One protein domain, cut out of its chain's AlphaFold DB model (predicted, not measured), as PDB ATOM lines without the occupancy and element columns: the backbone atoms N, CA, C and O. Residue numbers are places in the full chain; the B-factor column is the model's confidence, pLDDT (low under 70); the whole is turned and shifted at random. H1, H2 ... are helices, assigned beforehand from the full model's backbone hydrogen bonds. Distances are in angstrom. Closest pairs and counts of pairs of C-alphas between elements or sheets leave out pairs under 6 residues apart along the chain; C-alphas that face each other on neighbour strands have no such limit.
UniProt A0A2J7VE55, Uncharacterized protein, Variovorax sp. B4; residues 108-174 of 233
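What this domain is: This is residues 108 to 174 of the 233 residues of an uncharacterized protein of Variovorax sp. B4 (UniProt A0A2J7VE55). A small cluster of crossed helices has H5 in the middle, with H2 and H4 packed on it, H1 crossing H2, and the short H3 in the turn between H2 and H4. The first and last residues mark the far ends of its length. The printed part has 67 residues and five named helices, H1 to H5 in chain order, with no named strand: all helix. It is compact, with a radius of gyration of the C-alphas of 10.8 A, and spans 33 by 27 by 18 A.

How they stand to each other: H2, residues 124 to 134, touches H5, residues 160 to 167, the same way at a steep tilt of 38 degrees; the closest C-alphas, of Asp 129 and Pro 160, are 5.5 A apart. H1, residues 108 to 116, touches H2 about perpendicular, at 86 degrees, with C-alphas of Ala 110 and Leu 130 closest at 5.2 A. H4, residues 144 to 154, touches H5 about perpendicular, at 76 degrees, with C-alphas of Ala 148 and Leu 163 closest at 6.1 A. H2 and H4 are apart. H3, residues 138 to 141, is close to H2 but not clearly touching; the closest C-alphas, of Leu 133 and Arg 141, are 7.6 A apart. H3 and H4 meet only through their link. Every O i to N i+4 pair is within hydrogen-bond range in H1, H2 and H5, and 6 of 7 in H4; H3 is too short for one.

Where its parts are: H2 is 15.6 A long, from C-alpha 124 at (50.010, -58.680, -92.658). H4 measures 15.4 A, H1 12.1 A, H5 10.5 A and H3 4.8 A. H5 ends at C-alpha 167, (38.562, -71.722, -103.428).

The domain as a whole: The C-alphas farthest apart, of Arg 108 and Glu 174, are separated by 33.5 A. The printed part has no cut and no long link. Mean pLDDT of the printed part is 89.2; residues 171 to 174 are under 70.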
ATOM      1  N   ARG A 108      38.583 -51.946 -94.588       94.00
ATOM      2  CA  ARG A 108      37.275 -52.289 -93.983       94.00
ATOM      3  C   ARG A 108      36.595 -53.490 -94.660       94.00
ATOM      4  O   ARG A 108      36.233 -54.404 -93.925       94.00
ATOM      5  N   PRO A 109      36.480 -53.586 -96.003       95.31
ATOM      6  CA  PRO A 109      35.840 -54.737 -96.649       95.31
ATOM      7  C   PRO A 109      36.535 -56.076 -96.350       95.31
ATOM      8  O   PRO A 109      35.869 -57.094 -96.174       95.31
ATOM      9  N   ALA A 110      37.868 -56.072 -96.248       95.00
ATOM     10  CA  ALA A 110      38.668 -57.254 -95.935       95.00
ATOM     11  C   ALA A 110      38.420 -57.746 -94.498       95.00
ATOM     12  O   ALA A 110      38.229 -58.942 -94.270       95.00
ATOM     13  N   PHE A 111      38.365 -56.827 -93.529       95.75
ATOM     14  CA  PHE A 111      38.075 -57.168 -92.135       95.75
ATOM     15  C   PHE A 111      36.585 -57.463 -91.878       95.75
ATOM     16  O   PHE A 111      36.286 -58.318 -91.048       95.75
ATOM     17  N   GLU A 112      35.653 -56.851 -92.617       96.50
ATOM     18  CA  GLU A 112      34.227 -57.222 -92.624       96.50
ATOM     19  C   GLU A 112      34.027 -58.677 -93.079       96.50
ATOM     20  O   GLU A 112      33.401 -59.457 -92.361       96.50
ATOM     21  N   LEU A 113      34.638 -59.078 -94.203       95.38
ATOM     22  CA  LEU A 113      34.624 -60.466 -94.686       95.38
ATOM     23  C   LEU A 113      35.202 -61.437 -93.644       95.38
ATOM     24  O   LEU A 113      34.641 -62.504 -93.381       95.38
ATOM     25  N   ALA A 114      36.322 -61.058 -93.023       95.31
ATOM     26  CA  ALA A 114      36.930 -61.853 -91.965       95.31
ATOM     27  C   ALA A 114      36.029 -61.960 -90.723       95.31
ATOM     28  O   ALA A 114      35.989 -63.018 -90.097       95.31
ATOM     29  N   ARG A 115      35.269 -60.908 -90.391       95.00
ATOM     30  CA  ARG A 115      34.284 -60.926 -89.304       95.00
ATOM     31  C   ARG A 115      33.135 -61.882 -89.611       95.00
ATOM     32  O   ARG A 115      32.825 -62.738 -88.788       95.00
ATOM     33  N   GLU A 116      32.523 -61.742 -90.785       94.50
ATOM     34  CA  GLU A 116      31.370 -62.537 -91.222       94.50
ATOM     35  C   GLU A 116      31.672 -64.040 -91.210       94.50
ATOM     36  O   GLU A 116      30.893 -64.834 -90.682       94.50
ATOM     37  N   LEU A 117      32.837 -64.425 -91.732       93.75
ATOM     38  CA  LEU A 117      33.251 -65.823 -91.842       93.75
ATOM     39  C   LEU A 117      34.056 -66.329 -90.631       93.75
ATOM     40  O   LEU A 117      34.473 -67.483 -90.627       93.75
ATOM     41  N   SER A 118      34.261 -65.505 -89.593       92.56
ATOM     42  CA  SER A 118      35.065 -65.842 -88.401       92.56
ATOM     43  C   SER A 118      36.509 -66.266 -88.732       92.56
ATOM     44  O   SER A 118      37.055 -67.213 -88.163       92.56
ATOM     45  N   ILE A 119      37.134 -65.560 -89.677       93.00
ATOM     46  CA  ILE A 119      38.500 -65.807 -90.146       93.00
ATOM     47  C   ILE A 119      39.518 -65.203 -89.172       93.00
ATOM     48  O   ILE A 119      39.481 -64.015 -88.849       93.00
ATOM     49  N   VAL A 120      40.498 -66.006 -88.763       91.62
ATOM     50  CA  VAL A 120      41.642 -65.565 -87.962       91.62
ATOM     51  C   VAL A 120      42.671 -64.884 -88.865       91.62
ATOM     52  O   VAL A 120      43.166 -65.486 -89.816       91.62
ATOM     53  N   VAL A 121      43.041 -63.642 -88.535       90.75
ATOM     54  CA  VAL A 121      44.021 -62.831 -89.281       90.75
ATOM     55  C   VAL A 121      45.313 -62.691 -88.459       90.75
ATOM     56  O   VAL A 121      45.400 -61.800 -87.616       90.75
ATOM     57  N   PRO A 122      46.311 -63.585 -88.625       85.50
ATOM     58  CA  PRO A 122      47.500 -63.608 -87.768       85.50
ATOM     59  C   PRO A 122      48.626 -62.647 -88.190       85.50
ATOM     60  O   PRO A 122      49.474 -62.322 -87.363       85.50
ATOM     61  N   THR A 123      48.679 -62.231 -89.459       89.25
ATOM     62  CA  THR A 123      49.820 -61.512 -90.062       89.25
ATOM     63  C   THR A 123      49.364 -60.492 -91.106       89.25
ATOM     64  O   THR A 123      48.226 -60.542 -91.570       89.25
ATOM     65  N   THR A 124      50.260 -59.594 -91.526       87.19
ATOM     66  CA  THR A 124      50.010 -58.680 -92.658       87.19
ATOM     67  C   THR A 124      49.777 -59.425 -93.977       87.19
ATOM     68  O   THR A 124      48.866 -59.079 -94.724       87.19
ATOM     69  N   ALA A 125      50.512 -60.512 -94.232       88.38
ATOM     70  CA  ALA A 125      50.300 -61.372 -95.400       88.38
ATOM     71  C   ALA A 125      48.867 -61.943 -95.465       88.38
ATOM     72  O   ALA A 125      48.276 -62.014 -96.541       88.38
ATOM     73  N   ALA A 126      48.267 -62.269 -94.315       91.12
ATOM     74  CA  ALA A 126      46.877 -62.714 -94.250       91.12
ATOM     75  C   ALA A 126      45.877 -61.607 -94.656       91.12
ATOM     76  O   ALA A 126      44.811 -61.916 -95.183       91.12
ATOM     77  N   VAL A 127      46.221 -60.324 -94.479       92.00
ATOM     78  CA  VAL A 127      45.416 -59.192 -94.975       92.00
ATOM     79  C   VAL A 127      45.463 -59.124 -96.504       92.00
ATOM     80  O   VAL A 127      44.423 -58.948 -97.128       92.00
ATOM     81  N   ALA A 128      46.624 -59.352 -97.128       91.62
ATOM     82  CA  ALA A 128      46.731 -59.404 -98.591       91.62
ATOM     83  C   ALA A 128      45.892 -60.546 -99.203       91.62
ATOM     84  O   ALA A 128      45.273 -60.374-100.254       91.62
ATOM     85  N   ASP A 129      45.807 -61.694 -98.526       93.94
ATOM     86  CA  ASP A 129      44.903 -62.779 -98.924       93.94
ATOM     87  C   ASP A 129      43.417 -62.415 -98.746       93.94
ATOM     88  O   ASP A 129      42.606 -62.811 -99.582       93.94
ATOM     89  N   LEU A 130      43.046 -61.636 -97.720       94.62
ATOM     90  CA  LEU A 130      41.678 -61.111 -97.578       94.62
ATOM     91  C   LEU A 130      41.320 -60.103 -98.669       94.62
ATOM     92  O   LEU A 130      40.217 -60.177 -99.201       94.62
ATOM     93  N   VAL A 131      42.231 -59.193 -99.027       94.44
ATOM     94  CA  VAL A 131      42.031 -58.258-100.149       94.44
ATOM     95  C   VAL A 131      41.761 -59.042-101.433       94.44
ATOM     96  O   VAL A 131      40.739 -58.819-102.076       94.44
ATOM     97  N   TRP A 132      42.587 -60.053-101.730       94.69
ATOM     98  CA  TRP A 132      42.374 -60.931-102.885       94.69
ATOM     99  C   TRP A 132      41.004 -61.630-102.858       94.69
ATOM    100  O   TRP A 132      40.365 -61.748-103.901       94.69
ATOM    101  N   LEU A 133      40.532 -62.081-101.687       95.00
ATOM    102  CA  LEU A 133      39.199 -62.685-101.530       95.00
ATOM    103  C   LEU A 133      38.066 -61.660-101.754       95.00
ATOM    104  O   LEU A 133      37.049 -61.975-102.367       95.00
ATOM    105  N   VAL A 134      38.222 -60.413-101.306       95.81
ATOM    106  CA  VAL A 134      37.227 -59.352-101.548       95.81
ATOM    107  C   VAL A 134      37.128 -58.991-103.034       95.81
ATOM    108  O   VAL A 134      36.023 -58.741-103.519       95.81
ATOM    109  N   GLU A 135      38.257 -58.997-103.747       95.31
ATOM    110  CA  GLU A 135      38.371 -58.675-105.176       95.31
ATOM    111  C   GLU A 135      37.767 -59.738-106.116       95.31
ATOM    112  O   GLU A 135      37.655 -59.493-107.320       95.31
ATOM    113  N   GLN A 136      37.365 -60.912-105.613       94.44
ATOM    114  CA  GLN A 136      36.778 -61.950-106.465       94.44
ATOM    115  C   GLN A 136      35.354 -61.590-106.944       94.44
ATOM    116  O   GLN A 136      34.588 -60.963-106.206       94.44
ATOM    117  N   PRO A 137      34.943 -62.049-108.146       93.00
ATOM    118  CA  PRO A 137      33.565 -61.945-108.627       93.00
ATOM    119  C   PRO A 137      32.526 -62.510-107.645       93.00
ATOM    120  O   PRO A 137      32.813 -63.403-106.843       93.00
ATOM    121  N   GLU A 138      31.296 -61.997-107.697       90.56
ATOM    122  CA  GLU A 138      30.213 -62.381-106.779       90.56
ATOM    123  C   GLU A 138      29.866 -63.874-106.859       90.56
ATOM    124  O   GLU A 138      29.611 -64.504-105.834       90.56
ATOM    125  N   GLU A 139      29.975 -64.468-108.045       89.31
ATOM    126  CA  GLU A 139      29.793 -65.897-108.291       89.31
ATOM    127  C   GLU A 139      30.756 -66.733-107.435       89.31
ATOM    128  O   GLU A 139      30.348 -67.716-106.818       89.31
ATOM    129  N   ILE A 140      32.019 -66.303-107.329       89.50
ATOM    130  CA  ILE A 140      33.048 -66.958-106.511       89.50
ATOM    131  C   ILE A 140      32.788 -66.694-105.022       89.50
ATOM    132  O   ILE A 140      32.826 -67.627-104.216       89.50
ATOM    133  N   ARG A 141      32.480 -65.442-104.652       91.38
ATOM    134  CA  ARG A 141      32.219 -65.043-103.257       91.38
ATOM    135  C   ARG A 141      30.995 -65.747-102.663       91.38
ATOM    136  O   ARG A 141      31.017 -66.099-101.486       91.38
ATOM    137  N   SER A 142      29.981 -66.062-103.474       90.50
ATOM    138  CA  SER A 142      28.808 -66.847-103.051       90.50
ATOM    139  C   SER A 142      29.172 -68.230-102.477       90.50
ATOM    140  O   SER A 142      28.476 -68.749-101.603       90.50
ATOM    141  N   GLY A 143      30.304 -68.808-102.903       91.12
ATOM    142  CA  GLY A 143      30.815 -70.087-102.407       91.12
ATOM    143  C   GLY A 143      31.548 -70.016-101.060       91.12
ATOM    144  O   GLY A 143      31.801 -71.061-100.455       91.12
ATOM    145  N   TYR A 144      31.880 -68.820-100.558       95.19
ATOM    146  CA  TYR A 144      32.777 -68.660 -99.406       95.19
ATOM    147  C   TYR A 144      32.239 -69.269 -98.115       95.19
ATOM    148  O   TYR A 144      33.005 -69.910 -97.400       95.19
ATOM    149  N   ALA A 145      30.940 -69.157 -97.834       93.19
ATOM    150  CA  ALA A 145      30.349 -69.770 -96.642       93.19
ATOM    151  C   ALA A 145      30.488 -71.307 -96.650       93.19
ATOM    152  O   ALA A 145      30.802 -71.913 -95.624       93.19
ATOM    153  N   ALA A 146      30.321 -71.946 -97.813       92.19
ATOM    154  CA  ALA A 146      30.477 -73.393 -97.960       92.19
ATOM    155  C   ALA A 146      31.954 -73.824 -97.887       92.19
ATOM    156  O   ALA A 146      32.280 -74.812 -97.227       92.19
ATOM    157  N   ALA A 147      32.862 -73.072 -98.517       91.56
ATOM    158  CA  ALA A 147      34.300 -73.325 -98.442       91.56
ATOM    159  C   ALA A 147      34.846 -73.136 -97.014       91.56
ATOM    160  O   ALA A 147      35.572 -73.995 -96.513       91.56
ATOM    161  N   ALA A 148      34.423 -72.078 -96.316       93.00
ATOM    162  CA  ALA A 148      34.749 -71.824 -94.915       93.00
ATOM    163  C   ALA A 148      34.333 -72.996 -94.011       93.00
ATOM    164  O   ALA A 148      35.137 -73.450 -93.199       93.00
ATOM    165  N   GLN A 149      33.131 -73.558 -94.201       91.19
ATOM    166  CA  GLN A 149      32.688 -74.751 -93.467       91.19
ATOM    167  C   GLN A 149      33.576 -75.976 -93.735       91.19
ATOM    168  O   GLN A 149      33.974 -76.652 -92.788       91.19
ATOM    169  N   LYS A 150      33.945 -76.251 -94.995       89.81
ATOM    170  CA  LYS A 150      34.862 -77.360 -95.333       89.81
ATOM    171  C   LYS A 150      36.258 -77.180 -94.737       89.81
ATOM    172  O   LYS A 150      36.919 -78.156 -94.389       89.81
ATOM    173  N   VAL A 151      36.761 -75.950 -94.664       89.81
ATOM    174  CA  VAL A 151      38.051 -75.649 -94.025       89.81
ATOM    175  C   VAL A 151      37.942 -75.821 -92.507       89.81
ATOM    176  O   VAL A 151      38.753 -76.539 -91.933       89.81
ATOM    177  N   ALA A 152      36.897 -75.290 -91.865       87.88
ATOM    178  CA  ALA A 152      36.661 -75.438 -90.424       87.88
ATOM    179  C   ALA A 152      36.411 -76.895 -89.967       87.88
ATOM    180  O   ALA A 152      36.560 -77.207 -88.790       87.88
ATOM    181  N   GLN A 153      36.046 -77.803 -90.880       88.12
ATOM    182  CA  GLN A 153      35.979 -79.248 -90.609       88.12
ATOM    183  C   GLN A 153      37.351 -79.946 -90.632       88.12
ATOM    184  O   GLN A 153      37.488 -81.016 -90.045       88.12
ATOM    185  N   ARG A 154      38.351 -79.367 -91.313       85.06
ATOM    186  CA  ARG A 154      39.696 -79.950 -91.507       85.06
ATOM    187  C   ARG A 154      40.785 -79.286 -90.659       85.06
ATOM    188  O   ARG A 154      41.822 -79.903 -90.437       85.06
ATOM    189  N   PHE A 155      40.576 -78.045 -90.217       84.19
ATOM    190  CA  PHE A 155      41.572 -77.228 -89.523       84.19
ATOM    191  C   PHE A 155      40.986 -76.562 -88.275       84.19
ATOM    192  O   PHE A 155      39.857 -76.077 -88.305       84.19
ATOM    193  N   ASP A 156      41.792 -76.451 -87.214       82.50
ATOM    194  CA  ASP A 156      41.400 -75.824 -85.938       82.50
ATOM    195  C   ASP A 156      41.058 -74.326 -86.059       82.50
ATOM    196  O   ASP A 156      40.370 -73.770 -85.205       82.50
ATOM    197  N   ALA A 157      41.557 -73.657 -87.104       85.50
ATOM    198  CA  ALA A 157      41.311 -72.245 -87.369       85.50
ATOM    199  C   ALA A 157      41.195 -71.967 -88.872       85.50
ATOM    200  O   ALA A 157      42.066 -72.339 -89.662       85.50
ATOM    201  N   LEU A 158      40.146 -71.238 -89.256       91.31
ATOM    202  CA  LEU A 158      39.994 -70.689 -90.598       91.31
ATOM    203  C   LEU A 158      40.929 -69.484 -90.765       91.31
ATOM    204  O   LEU A 158      40.830 -68.509 -90.025       91.31
ATOM    205  N   THR A 159      41.815 -69.535 -91.756       92.44
ATOM    206  CA  THR A 159      42.710 -68.426 -92.139       92.44
ATOM    207  C   THR A 159      42.463 -68.002 -93.594       92.44
ATOM    208  O   THR A 159      42.000 -68.831 -94.387       92.44
ATOM    209  N   PRO A 160      42.811 -66.764 -93.999       93.56
ATOM    210  CA  PRO A 160      42.608 -66.290 -95.369       93.56
ATOM    211  C   PRO A 160      43.296 -67.185 -96.405       93.56
ATOM    212  O   PRO A 160      42.669 -67.594 -97.378       93.56
ATOM    213  N   ALA A 161      44.538 -67.599 -96.128       91.31
ATOM    214  CA  ALA A 161      45.299 -68.528 -96.960       91.31
ATOM    215  C   ALA A 161      44.600 -69.891 -97.128       91.31
ATOM    216  O   ALA A 161      44.549 -70.425 -98.235       91.31
ATOM    217  N   SER A 162      44.021 -70.448 -96.055       91.94
ATOM    218  CA  SER A 162      43.287 -71.724 -96.124       91.94
ATOM    219  C   SER A 162      41.957 -71.623 -96.882       91.94
ATOM    220  O   SER A 162      41.595 -72.548 -97.603       91.94
ATOM    221  N   LEU A 163      41.247 -70.493 -96.778       93.19
ATOM    222  CA  LEU A 163      40.038 -70.253 -97.569       93.19
ATOM    223  C   LEU A 163      40.389 -70.076 -99.053       93.19
ATOM    224  O   LEU A 163      39.776 -70.696 -99.918       93.19
ATOM    225  N   LYS A 164      41.428 -69.290 -99.345       92.06
ATOM    226  CA  LYS A 164      41.964 -69.074-100.692       92.06
ATOM    227  C   LYS A 164      42.429 -70.377-101.349       92.06
ATOM    228  O   LYS A 164      42.119 -70.598-102.516       92.06
ATOM    229  N   SER A 165      43.113 -71.265-100.623       90.31
ATOM    230  CA  SER A 165      43.549 -72.557-101.175       90.31
ATOM    231  C   SER A 165      42.384 -73.511-101.467       90.31
ATOM    232  O   SER A 165      42.430 -74.211-102.477       90.31
ATOM    233  N   GLU A 166      41.322 -73.501-100.653       90.75
ATOM    234  CA  GLU A 166      40.083 -74.245-100.930       90.75
ATOM    235  C   GLU A 166      39.359 -73.689-102.165       90.75
ATOM    236  O   GLU A 166      38.984 -74.459-103.046       90.75
ATOM    237  N   MET A 167      39.221 -72.362-102.279       89.56
ATOM    238  CA  MET A 167      38.562 -71.722-103.428       89.56
ATOM    239  C   MET A 167      39.311 -71.934-104.750       89.56
ATOM    240  O   MET A 167      38.683 -71.994-105.804       89.56
ATOM    241  N   LEU A 168      40.639 -72.078-104.705       88.62
ATOM    242  CA  LEU A 168      41.466 -72.411-105.867       88.62
ATOM    243  C   LEU A 168      41.530 -73.923-106.165       88.62
ATOM    244  O   LEU A 168      42.147 -74.314-107.152       88.62
ATOM    245  N   GLY A 169      40.946 -74.785-105.321       85.00
ATOM    246  CA  GLY A 169      41.049 -76.245-105.455       85.00
ATOM    247  C   GLY A 169      42.459 -76.806-105.208       85.00
ATOM    248  O   GLY A 169      42.753 -77.926-105.613       85.00
ATOM    249  N   ILE A 170      43.334 -76.028-104.558       81.62
ATOM    250  CA  ILE A 170      44.736 -76.378-104.252       81.62
ATOM    251  C   ILE A 170      44.856 -77.000-102.848       81.62
ATOM    252  O   ILE A 170      45.883 -77.590-102.510       81.62
ATOM    253  N   ALA A 171      43.817 -76.883-102.011       63.75
ATOM    254  CA  ALA A 171      43.781 -77.512-100.695       63.75
ATOM    255  C   ALA A 171      44.093 -79.020-100.806       63.75
ATOM    256  O   ALA A 171      43.492 -79.703-101.640       63.75
ATOM    257  N   PRO A 172      45.022 -79.557 -99.991       53.75
ATOM    258  CA  PRO A 172      45.407 -80.957-100.091       53.75
ATOM    259  C   PRO A 172      44.183 -81.850 -99.881       53.75
ATOM    260  O   PRO A 172      43.402 -81.640 -98.945       53.75
ATOM    261  N   ALA A 173      44.041 -82.857-100.750       53.12
ATOM    262  CA  ALA A 173      43.103 -83.951-100.537       53.12
ATOM    263  C   ALA A 173      43.306 -84.514 -99.124       53.12
ATOM    264  O   ALA A 173      44.440 -84.535 -98.639       53.12
ATOM    265  N   GLU A 174      42.212 -84.921 -98.474       49.44
ATOM    266  CA  GLU A 174      42.207 -85.306 -97.062       49.44
ATOM    267  C   GLU A 174      43.412 -86.186 -96.725       49.44
ATOM    268  O   GLU A 174      43.513 -87.333 -97.166       49.44
TER     269      GLU A 174